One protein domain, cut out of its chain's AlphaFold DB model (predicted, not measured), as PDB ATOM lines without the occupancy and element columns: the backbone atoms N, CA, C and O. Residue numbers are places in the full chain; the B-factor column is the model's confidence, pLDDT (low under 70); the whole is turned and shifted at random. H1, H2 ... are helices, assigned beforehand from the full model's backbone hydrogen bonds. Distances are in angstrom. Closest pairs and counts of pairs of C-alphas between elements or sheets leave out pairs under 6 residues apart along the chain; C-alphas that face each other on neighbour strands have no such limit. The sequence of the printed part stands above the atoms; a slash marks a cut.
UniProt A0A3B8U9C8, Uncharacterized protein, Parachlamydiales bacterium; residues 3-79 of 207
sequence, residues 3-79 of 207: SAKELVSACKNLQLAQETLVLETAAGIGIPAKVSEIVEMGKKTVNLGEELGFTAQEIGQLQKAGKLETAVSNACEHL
ATOM      1  N   SER A   3     -29.216 -24.603  25.747       57.81
ATOM      2  CA  SER A   3     -28.456 -23.387  25.408       57.81
ATOM      3  C   SER A   3     -27.689 -23.466  24.082       57.81
ATOM      4  O   SER A   3     -27.630 -22.491  23.344       57.81
ATOM      5  N   ALA A   4     -27.137 -24.630  23.725       58.38
ATOM      6  CA  ALA A   4     -26.384 -24.791  22.478       58.38
ATOM      7  C   ALA A   4     -27.278 -24.726  21.224       58.38
ATOM      8  O   ALA A   4     -26.870 -24.185  20.199       58.38
ATOM      9  N   LYS A   5     -28.512 -25.246  21.297       64.38
ATOM     10  CA  LYS A   5     -29.473 -25.166  20.181       64.38
ATOM     11  C   LYS A   5     -29.993 -23.743  19.998       64.38
ATOM     12  O   LYS A   5     -30.134 -23.289  18.865       64.38
ATOM     13  N   GLU A   6     -30.228 -23.041  21.102       65.00
ATOM     14  CA  GLU A   6     -30.630 -21.634  21.102       65.00
ATOM     15  C   GLU A   6     -29.530 -20.740  20.521       65.00
ATOM     16  O   GLU A   6     -29.823 -19.904  19.668       65.00
ATOM     17  N   LEU A   7     -28.261 -20.989  20.868       64.69
ATOM     18  CA  LEU A   7     -27.119 -20.253  20.319       64.69
ATOM     19  C   LEU A   7     -26.974 -20.455  18.802       64.69
ATOM     20  O   LEU A   7     -26.802 -19.495  18.058       64.69
ATOM     21  N   VAL A   8     -27.106 -21.697  18.321       71.19
ATOM     22  CA  VAL A   8     -27.054 -22.003  16.878       71.19
ATOM     23  C   VAL A   8     -28.209 -21.339  16.125       71.19
ATOM     24  O   VAL A   8     -28.016 -20.850  15.013       71.19
ATOM     25  N   SER A   9     -29.402 -21.304  16.722       63.69
ATOM     26  CA  SER A   9     -30.558 -20.609  16.149       63.69
ATOM     27  C   SER A   9     -30.320 -19.097  16.078       63.69
ATOM     28  O   SER A   9     -30.521 -18.486  15.031       63.69
ATOM     29  N   ALA A  10     -29.791 -18.504  17.152       56.81
ATOM     30  CA  ALA A  10     -29.452 -17.086  17.207       56.81
ATOM     31  C   ALA A  10     -28.386 -16.704  16.168       56.81
ATOM     32  O   ALA A  10     -28.559 -15.716  15.459       56.81
ATOM     33  N   CYS A  11     -27.332 -17.510  16.000       60.12
ATOM     34  CA  CYS A  11     -26.310 -17.274  14.976       60.12
ATOM     35  C   CYS A  11     -26.881 -17.342  13.552       60.12
ATOM     36  O   CYS A  11     -26.560 -16.486  12.733       60.12
ATOM     37  N   LYS A  12     -27.762 -18.308  13.258       63.38
ATOM     38  CA  LYS A  12     -28.434 -18.388  11.949       63.38
ATOM     39  C   LYS A  12     -29.318 -17.174  11.685       63.38
ATOM     40  O   LYS A  12     -29.302 -16.646  10.579       63.38
ATOM     41  N   ASN A  13     -30.054 -16.718  12.695       59.97
ATOM     42  CA  ASN A  13     -30.915 -15.545  12.572       59.97
ATOM     43  C   ASN A  13     -30.102 -14.261  12.378       59.97
ATOM     44  O   ASN A  13     -30.481 -13.425  11.567       59.97
ATOM     45  N   LEU A  14     -28.964 -14.125  13.067       59.16
ATOM     46  CA  LEU A  14     -28.041 -13.004  12.876       59.16
ATOM     47  C   LEU A  14     -27.431 -13.001  11.472       59.16
ATOM     48  O   LEU A  14     -27.345 -11.947  10.851       59.16
ATOM     49  N   GLN A  15     -27.067 -14.170  10.949       56.41
ATOM     50  CA  GLN A  15     -26.522 -14.291   9.599       56.41
ATOM     51  C   GLN A  15     -27.572 -13.963   8.527       56.41
ATOM     52  O   GLN A  15     -27.291 -13.188   7.619       56.41
ATOM     53  N   LEU A  16     -28.807 -14.448   8.691       61.50
ATOM     54  CA  LEU A  16     -29.937 -14.073   7.834       61.50
ATOM     55  C   LEU A  16     -30.234 -12.569   7.899       61.50
ATOM     56  O   LEU A  16     -30.482 -11.949   6.868       61.50
ATOM     57  N   ALA A  17     -30.181 -11.967   9.091       48.91
ATOM     58  CA  ALA A  17     -30.386 -10.531   9.266       48.91
ATOM     59  C   ALA A  17     -29.268  -9.712   8.609       48.91
ATOM     60  O   ALA A  17     -29.543  -8.672   8.020       48.91
ATOM     61  N   GLN A  18     -28.024 -10.190   8.652       52.38
ATOM     62  CA  GLN A  18     -26.895  -9.550   7.986       52.38
ATOM     63  C   GLN A  18     -27.008  -9.645   6.458       52.38
ATOM     64  O   GLN A  18     -26.816  -8.644   5.775       52.38
ATOM     65  N   GLU A  19     -27.369 -10.811   5.919       56.56
ATOM     66  CA  GLU A  19     -27.626 -10.996   4.484       56.56
ATOM     67  C   GLU A  19     -28.794 -10.118   4.009       56.56
ATOM     68  O   GLU A  19     -28.692  -9.448   2.979       56.56
ATOM     69  N   THR A  20     -29.867 -10.046   4.800       50.56
ATOM     70  CA  THR A  20     -31.033  -9.189   4.528       50.56
ATOM     71  C   THR A  20     -30.652  -7.712   4.565       50.56
ATOM     72  O   THR A  20     -30.978  -6.983   3.636       50.56
ATOM     73  N   LEU A  21     -29.878  -7.276   5.562       48.88
ATOM     74  CA  LEU A  21     -29.423  -5.891   5.675       48.88
ATOM     75  C   LEU A  21     -28.509  -5.492   4.508       48.88
ATOM     76  O   LEU A  21     -28.611  -4.377   4.003       48.88
ATOM     77  N   VAL A  22     -27.635  -6.390   4.044       59.59
ATOM     78  CA  VAL A  22     -26.793  -6.159   2.857       59.59
ATOM     79  C   VAL A  22     -27.658  -5.990   1.604       59.59
ATOM     80  O   VAL A  22     -27.405  -5.081   0.812       59.59
ATOM     81  N   LEU A  23     -28.705  -6.804   1.447       55.44
ATOM     82  CA  LEU A  23     -29.658  -6.705   0.336       55.44
ATOM     83  C   LEU A  23     -30.550  -5.455   0.415       55.44
ATOM     84  O   LEU A  23     -30.833  -4.848  -0.614       55.44
ATOM     85  N   GLU A  24     -30.962  -5.036   1.611       53.06
ATOM     86  CA  GLU A  24     -31.779  -3.835   1.834       53.06
ATOM     87  C   GLU A  24     -30.968  -2.546   1.660       53.06
ATOM     88  O   GLU A  24     -31.423  -1.607   1.005       53.06
ATOM     89  N   THR A  25     -29.733  -2.515   2.169       52.72
ATOM     90  CA  THR A  25     -28.799  -1.390   1.973       52.72
ATOM     91  C   THR A  25     -28.425  -1.255   0.500       52.72
ATOM     92  O   THR A  25     -28.307  -0.145  -0.020       52.72
ATOM     93  N   ALA A  26     -28.307  -2.389  -0.199       48.88
ATOM     94  CA  ALA A  26     -28.252  -2.422  -1.646       48.88
ATOM     95  C   ALA A  26     -29.545  -1.833  -2.249       48.88
ATOM     96  O   ALA A  26     -29.493  -0.827  -2.936       48.88
ATOM     97  N   ALA A  27     -30.736  -2.339  -1.942       49.44
ATOM     98  CA  ALA A  27     -31.983  -1.845  -2.538       49.44
ATOM     99  C   ALA A  27     -32.262  -0.335  -2.318       49.44
ATOM    100  O   ALA A  27     -32.825   0.310  -3.204       49.44
ATOM    101  N   GLY A  28     -31.842   0.245  -1.187       49.28
ATOM    102  CA  GLY A  28     -32.098   1.647  -0.829       49.28
ATOM    103  C   GLY A  28     -31.245   2.705  -1.546       49.28
ATOM    104  O   GLY A  28     -31.619   3.876  -1.553       49.28
ATOM    105  N   ILE A  29     -30.122   2.335  -2.173       44.69
ATOM    106  CA  ILE A  29     -29.159   3.288  -2.759       44.69
ATOM    107  C   ILE A  29     -28.978   3.003  -4.260       44.69
ATOM    108  O   ILE A  29     -27.912   2.588  -4.679       44.69
ATOM    109  N   GLY A  30     -29.996   3.167  -5.113       45.22
ATOM    110  CA  GLY A  30     -29.807   3.186  -6.586       45.22
ATOM    111  C   GLY A  30     -29.096   1.968  -7.223       45.22
ATOM    112  O   GLY A  30     -28.533   2.065  -8.311       45.22
ATOM    113  N   ILE A  31     -29.111   0.814  -6.552       50.78
ATOM    114  CA  ILE A  31     -28.378  -0.428  -6.857       50.78
ATOM    115  C   ILE A  31     -29.217  -1.534  -7.563       50.78
ATOM    116  O   ILE A  31     -28.730  -2.654  -7.637       50.78
ATOM    117  N   PRO A  32     -30.406  -1.338  -8.184       51.22
ATOM    118  CA  PRO A  32     -31.044  -2.429  -8.946       51.22
ATOM    119  C   PRO A  32     -30.134  -3.052 -10.022       51.22
ATOM    120  O   PRO A  32     -30.107  -4.272 -10.186       51.22
ATOM    121  N   ALA A  33     -29.331  -2.227 -10.705       48.97
ATOM    122  CA  ALA A  33     -28.358  -2.684 -11.698       48.97
ATOM    123  C   ALA A  33     -27.203  -3.481 -11.063       48.97
ATOM    124  O   ALA A  33     -26.852  -4.545 -11.562       48.97
ATOM    125  N   LYS A  34     -26.677  -3.023  -9.919       53.28
ATOM    126  CA  LYS A  34     -25.599  -3.705  -9.184       53.28
ATOM    127  C   LYS A  34     -26.068  -5.014  -8.535       53.28
ATOM    128  O   LYS A  34     -25.331  -5.991  -8.569       53.28
ATOM    129  N   VAL A  35     -27.295  -5.081  -8.001       50.09
ATOM    130  CA  VAL A  35     -27.884  -6.354  -7.534       50.09
ATOM    131  C   VAL A  35     -28.051  -7.313  -8.706       50.09
ATOM    132  O   VAL A  35     -27.688  -8.479  -8.589       50.09
ATOM    133  N   SER A  36     -28.556  -6.833  -9.846       51.25
ATOM    134  CA  SER A  36     -28.718  -7.665 -11.045       51.25
ATOM    135  C   SER A  36     -27.377  -8.208 -11.544       51.25
ATOM    136  O   SER A  36     -27.280  -9.387 -11.867       51.25
ATOM    137  N   GLU A  37     -26.327  -7.388 -11.537       57.19
ATOM    138  CA  GLU A  37     -24.968  -7.784 -11.912       57.19
ATOM    139  C   GLU A  37     -24.385  -8.837 -10.956       57.19
ATOM    140  O   GLU A  37     -23.855  -9.852 -11.409       57.19
ATOM    141  N   ILE A  38     -24.555  -8.662  -9.641       57.97
ATOM    142  CA  ILE A  38     -24.137  -9.647  -8.629       57.97
ATOM    143  C   ILE A  38     -24.898 -10.967  -8.804       57.97
ATOM    144  O   ILE A  38     -24.302 -12.044  -8.746       57.97
ATOM    145  N   VAL A  39     -26.208 -10.902  -9.056       59.78
ATOM    146  CA  VAL A  39     -27.048 -12.084  -9.294       59.78
ATOM    147  C   VAL A  39     -26.619 -12.818 -10.567       59.78
ATOM    148  O   VAL A  39     -26.508 -14.045 -10.554       59.78
ATOM    149  N   GLU A  40     -26.348 -12.103 -11.659       69.69
ATOM    150  CA  GLU A  40     -25.877 -12.713 -12.908       69.69
ATOM    151  C   GLU A  40     -24.469 -13.302 -12.769       69.69
ATOM    152  O   GLU A  40     -24.221 -14.413 -13.242       69.69
ATOM    153  N   MET A  41     -23.571 -12.631 -12.050       69.81
ATOM    154  CA  MET A  41     -22.243 -13.152 -11.735       69.81
ATOM    155  C   MET A  41     -22.324 -14.434 -10.896       69.81
ATOM    156  O   MET A  41     -21.685 -15.425 -11.240       69.81
ATOM    157  N   GLY A  42     -23.179 -14.474  -9.870       70.25
ATOM    158  CA  GLY A  42     -23.412 -15.680  -9.072       70.25
ATOM    159  C   GLY A  42     -23.965 -16.847  -9.901       70.25
ATOM    160  O   GLY A  42     -23.484 -17.976  -9.787       70.25
ATOM    161  N   LYS A  43     -24.927 -16.586 -10.801       76.81
ATOM    162  CA  LYS A  43     -25.436 -17.597 -11.748       76.81
ATOM    163  C   LYS A  43     -24.337 -18.105 -12.679       76.81
ATOM    164  O   LYS A  43     -24.279 -19.303 -12.954       76.81
ATOM    165  N   LYS A  44     -23.468 -17.213 -13.163       80.69
ATOM    166  CA  LYS A  44     -22.333 -17.584 -14.011       80.69
ATOM    167  C   LYS A  44     -21.386 -18.523 -13.266       80.69
ATOM    168  O   LYS A  44     -21.081 -19.586 -13.795       80.69
ATOM    169  N   THR A  45     -21.006 -18.206 -12.027       82.50
ATOM    170  CA  THR A  45     -20.130 -19.062 -11.208       82.50
ATOM    171  C   THR A  45     -20.730 -20.452 -10.976       82.50
ATOM    172  O   THR A  45     -20.020 -21.449 -11.089       82.50
ATOM    173  N   VAL A  46     -22.039 -20.548 -10.717       84.00
ATOM    174  CA  VAL A  46     -22.737 -21.842 -10.579       84.00
ATOM    175  C   VAL A  46     -22.660 -22.663 -11.865       84.00
ATOM    176  O   VAL A  46     -22.285 -23.831 -11.815       84.00
ATOM    177  N   ASN A  47     -22.967 -22.055 -13.013       81.38
ATOM    178  CA  ASN A  47     -22.923 -22.747 -14.303       81.38
ATOM    179  C   ASN A  47     -21.507 -23.242 -14.638       81.38
ATOM    180  O   ASN A  47     -21.354 -24.357 -15.129       81.38
ATOM    181  N   LEU A  48     -20.478 -22.439 -14.340       84.12
ATOM    182  CA  LEU A  48     -19.078 -22.839 -14.510       84.12
ATOM    183  C   LEU A  48     -18.719 -24.008 -13.582       84.12
ATOM    184  O   LEU A  48     -18.053 -24.943 -14.012       84.12
ATOM    185  N   GLY A  49     -19.200 -23.996 -12.336       85.12
ATOM    186  CA  GLY A  49     -19.054 -25.122 -11.414       85.12
ATOM    187  C   GLY A  49     -19.662 -26.412 -11.967       85.12
ATOM    188  O   GLY A  49     -18.992 -27.441 -11.983       85.12
ATOM    189  N   GLU A  50     -20.893 -26.365 -12.486       85.38
ATOM    190  CA  GLU A  50     -21.515 -27.537 -13.122       85.38
ATOM    191  C   GLU A  50     -20.701 -28.041 -14.325       85.38
ATOM    192  O   GLU A  50     -20.521 -29.250 -14.485       85.38
ATOM    193  N   GLU A  51     -20.177 -27.132 -15.155       83.88
ATOM    194  CA  GLU A  51     -19.350 -27.470 -16.323       83.88
ATOM    195  C   GLU A  51     -18.030 -28.148 -15.922       83.88
ATOM    196  O   GLU A  51     -17.564 -29.074 -16.590       83.88
ATOM    197  N   LEU A  52     -17.464 -27.737 -14.786       86.62
ATOM    198  CA  LEU A  52     -16.269 -28.322 -14.174       86.62
ATOM    199  C   LEU A  52     -16.578 -29.577 -13.336       86.62
ATOM    200  O   LEU A  52     -15.682 -30.117 -12.692       86.62
ATOM    201  N   GLY A  53     -17.824 -30.058 -13.359       86.75
ATOM    202  CA  GLY A  53     -18.256 -31.315 -12.748       86.75
ATOM    203  C   GLY A  53     -18.629 -31.246 -11.272       86.75
ATOM    204  O   GLY A  53     -18.823 -32.298 -10.664       86.75
ATOM    205  N   PHE A  54     -18.770 -30.050 -10.699       89.56
ATOM    206  CA  PHE A  54     -19.272 -29.899  -9.339       89.56
ATOM    207  C   PHE A  54     -20.749 -30.300  -9.300       89.56
ATOM    208  O   PHE A  54     -21.570 -29.870 -10.116       89.56
ATOM    209  N   THR A  55     -21.112 -31.122  -8.326       88.50
ATOM    210  CA  THR A  55     -22.503 -31.488  -8.070       88.50
ATOM    211  C   THR A  55     -23.272 -30.312  -7.470       88.50
ATOM    212  O   THR A  55     -22.710 -29.454  -6.789       88.50
ATOM    213  N   ALA A  56     -24.600 -30.303  -7.625       86.75
ATOM    214  CA  ALA A  56     -25.452 -29.294  -6.988       86.75
ATOM    215  C   ALA A  56     -25.273 -29.246  -5.455       86.75
ATOM    216  O   ALA A  56     -25.382 -28.183  -4.843       86.75
ATOM    217  N   GLN A  57     -24.968 -30.390  -4.830       88.81
ATOM    218  CA  GLN A  57     -24.674 -30.463  -3.402       88.81
ATOM    219  C   GLN A  57     -23.346 -29.776  -3.062       88.81
ATOM    220  O   GLN A  57     -23.314 -28.978  -2.127       88.81
ATOM    221  N   GLU A  58     -22.273 -30.058  -3.805       90.88
ATOM    222  CA  GLU A  58     -20.968 -29.413  -3.609       90.88
ATOM    223  C   GLU A  58     -21.053 -27.909  -3.852       90.88
ATOM    224  O   GLU A  58     -20.590 -27.134  -3.017       90.88
ATOM    225  N   ILE A  59     -21.722 -27.486  -4.931       90.00
ATOM    226  CA  ILE A  59     -21.982 -26.070  -5.216       90.00
ATOM    227  C   ILE A  59     -22.707 -25.431  -4.030       90.00
ATOM    228  O   ILE A  59     -22.240 -24.428  -3.495       90.00
ATOM    229  N   GLY A  60     -23.793 -26.042  -3.547       87.81
ATOM    230  CA  GLY A  60     -24.550 -25.518  -2.410       87.81
ATOM    231  C   GLY A  60     -23.742 -25.453  -1.107       87.81
ATOM    232  O   GLY A  60     -23.937 -24.538  -0.306       87.81
ATOM    233  N   GLN A  61     -22.823 -26.394  -0.875       91.81
ATOM    234  CA  GLN A  61     -21.915 -26.370   0.278       91.81
ATOM    235  C   GLN A  61     -20.857 -25.266   0.147       91.81
ATOM    236  O   GLN A  61     -20.620 -24.531   1.107       91.81
ATOM    237  N   LEU A  62     -20.255 -25.114  -1.033       90.50
ATOM    238  CA  LEU A  62     -19.240 -24.099  -1.313       90.50
ATOM    239  C   LEU A  62     -19.817 -22.682  -1.289       90.50
ATOM    240  O   LEU A  62     -19.170 -21.781  -0.758       90.50
ATOM    241  N   GLN A  63     -21.041 -22.492  -1.787       89.44
ATOM    242  CA  GLN A  63     -21.763 -21.219  -1.699       89.44
ATOM    243  C   GLN A  63     -22.015 -20.823  -0.247       89.44
ATOM    244  O   GLN A  63     -21.668 -19.716   0.151       89.44
ATOM    245  N   LYS A  64     -22.533 -21.747   0.575       88.75
ATOM    246  CA  LYS A  64     -22.734 -21.510   2.016       88.75
ATOM    247  C   LYS A  64     -21.436 -21.177   2.750       88.75
ATOM    248  O   LYS A  64     -21.470 -20.492   3.765       88.75
ATOM    249  N   ALA A  65     -20.307 -21.679   2.256       89.88
ATOM    250  CA  ALA A  65     -18.991 -21.409   2.815       89.88
ATOM    251  C   ALA A  65     -18.320 -20.139   2.254       89.88
ATOM    252  O   ALA A  65     -17.225 -19.818   2.712       89.88
ATOM    253  N   GLY A  66     -18.912 -19.453   1.266       88.69
ATOM    254  CA  GLY A  66     -18.287 -18.318   0.573       88.69
ATOM    255  C   GLY A  66     -17.015 -18.697  -0.199       88.69
ATOM    256  O   GLY A  66     -16.076 -17.910  -0.268       88.69
ATOM    257  N   LYS A  67     -16.938 -19.938  -0.700       93.12
ATOM    258  CA  LYS A  67     -15.741 -20.520  -1.340       93.12
ATOM    259  C   LYS A  67     -15.970 -20.973  -2.782       93.12
ATOM    260  O   LYS A  67     -15.054 -21.546  -3.373       93.12
ATOM    261  N   LEU A  68     -17.168 -20.781  -3.339       88.44
ATOM    262  CA  LEU A  68     -17.502 -21.291  -4.671       88.44
ATOM    263  C   LEU A  68     -16.615 -20.657  -5.746       88.44
ATOM    264  O   LEU A  68     -16.041 -21.377  -6.556       88.44
ATOM    265  N   GLU A  69     -16.464 -19.338  -5.724       86.94
ATOM    266  CA  GLU A  69     -15.685 -18.573  -6.697       86.94
ATOM    267  C   GLU A  69     -14.228 -19.044  -6.719       86.94
ATOM    268  O   GLU A  69     -13.690 -19.368  -7.776       86.94
ATOM    269  N   THR A  70     -13.611 -19.171  -5.541       88.81
ATOM    270  CA  THR A  70     -12.238 -19.666  -5.402       88.81
ATOM    271  C   THR A  70     -12.109 -21.114  -5.868       88.81
ATOM    272  O   THR A  70     -11.146 -21.455  -6.548       88.81
ATOM    273  N   ALA A  71     -13.074 -21.978  -5.539       90.38
ATOM    274  CA  ALA A  71     -13.049 -23.378  -5.959       90.38
ATOM    275  C   ALA A  71     -13.154 -23.522  -7.487       90.38
ATOM    276  O   ALA A  71     -12.393 -24.285  -8.081       90.38
ATOM    277  N   VAL A  72     -14.044 -22.753  -8.121       87.56
ATOM    278  CA  VAL A  72     -14.196 -22.700  -9.581       87.56
ATOM    279  C   VAL A  72     -12.935 -22.133 -10.239       87.56
ATOM    280  O   VAL A  72     -12.435 -22.730 -11.190       87.56
ATOM    281  N   SER A  73     -12.369 -21.042  -9.709       86.56
ATOM    282  CA  SER A  73     -11.121 -20.453 -10.221       86.56
ATOM    283  C   SER A  73      -9.969 -21.456 -10.176       86.56
ATOM    284  O   SER A  73      -9.311 -21.695 -11.189       86.56
ATOM    285  N   ASN A  74      -9.783 -22.123  -9.034       87.44
ATOM    286  CA  ASN A  74      -8.754 -23.145  -8.879       87.44
ATOM    287  C   ASN A  74      -8.970 -24.296  -9.871       87.44
ATOM    288  O   ASN A  74      -8.027 -24.719 -10.532       87.44
ATOM    289  N   ALA A  75     -10.200 -24.795 -10.023       86.75
ATOM    290  CA  ALA A  75     -10.495 -25.865 -10.975       86.75
ATOM    291  C   ALA A  75     -10.170 -25.461 -12.428       86.75
ATOM    292  O   ALA A  75      -9.550 -26.240 -13.153       86.75
ATOM    293  N   CYS A  76     -10.490 -24.227 -12.831       83.50
ATOM    294  CA  CYS A  76     -10.097 -23.676 -14.130       83.50
ATOM    295  C   CYS A  76      -8.571 -23.620 -14.312       83.50
ATOM    296  O   CYS A  76      -8.062 -23.934 -15.391       83.50
ATOM    297  N   GLU A  77      -7.819 -23.238 -13.278       85.56
ATOM    298  CA  GLU A  77      -6.356 -23.133 -13.342       85.56
ATOM    299  C   GLU A  77      -5.672 -24.478 -13.607       85.56
ATOM    300  O   GLU A  77      -4.701 -24.513 -14.372       85.56
ATOM    301  N   HIS A  78      -6.220 -25.566 -13.055       86.69
ATOM    302  CA  HIS A  78      -5.698 -26.932 -13.179       86.69
ATOM    303  C   HIS A  78      -6.026 -27.610 -14.521       86.69
ATOM    304  O   HIS A  78      -5.531 -28.705 -14.795       86.69
ATOM    305  N   LEU A  79      -6.827 -26.980 -15.387       86.62
ATOM    306  CA  LEU A  79      -7.058 -27.485 -16.739       86.62
ATOM    307  C   LEU A  79      -5.766 -27.442 -17.570       86.62
ATOM    308  O   LEU A  79      -5.002 -26.475 -17.543       86.62
TER     309      LEU A  79
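What this domain is: This is residues 3 to 79 of the 207 residues of an uncharacterized protein of Parachlamydiales bacterium (UniProt A0A3B8U9C8). Two long helices, H1 and H2, meet near their ends in a V; at H2's far end the short H3 and H4 make a small head. Residues 3 to 22, in H1, stick out as a free arm. The printed part has 77 residues with four named helices, H1 to H4 in order, and no named strand: all helix. It is loose, with a radius of gyration of the C-alphas of 15.6 A, and spans 45 by 39 by 17 A.

Where its parts are: Find C-alpha 3 at (-28.456, -23.387, 25.408); from there H1 runs 36.4 A to residue 28. Next come H2, residues 32 to 51, 28.6 A; H3, residues 56 to 64, 12.2 A; and H4, residues 68 to 77, 14.2 A, ending at C-alpha 77, (-6.356, -23.133, -13.342).

How they stand to each other: Start at the hub, H2. Its residues 45 to 49 alone touch H4, the closest C-alphas being Gly 49 and Val 72, 5.7 A. H2 and H3, a hairpin, only just touch, with 3 pairs of C-alphas within 8 A, closest Val 46 and Ile 59, 6.9 A. H1 and H2 only just touch, only at the corner, with 3 such pairs, closest Ala 26 and Val 35, 7.1 A, at a steep tilt of 58 degrees, opposite ways. H1 is apart from H3 and H4. In H1, H2, H3 and H4 every O i to N i+4 pair is within hydrogen-bond range.

The domain as a whole: The C-alphas farthest apart, Ser 3 and Leu 79, are 47.4 A apart. The printed part has no cut, and its three links are tight. Look for pLDDT under 70 at residues 3 to 7 and 9 to 41.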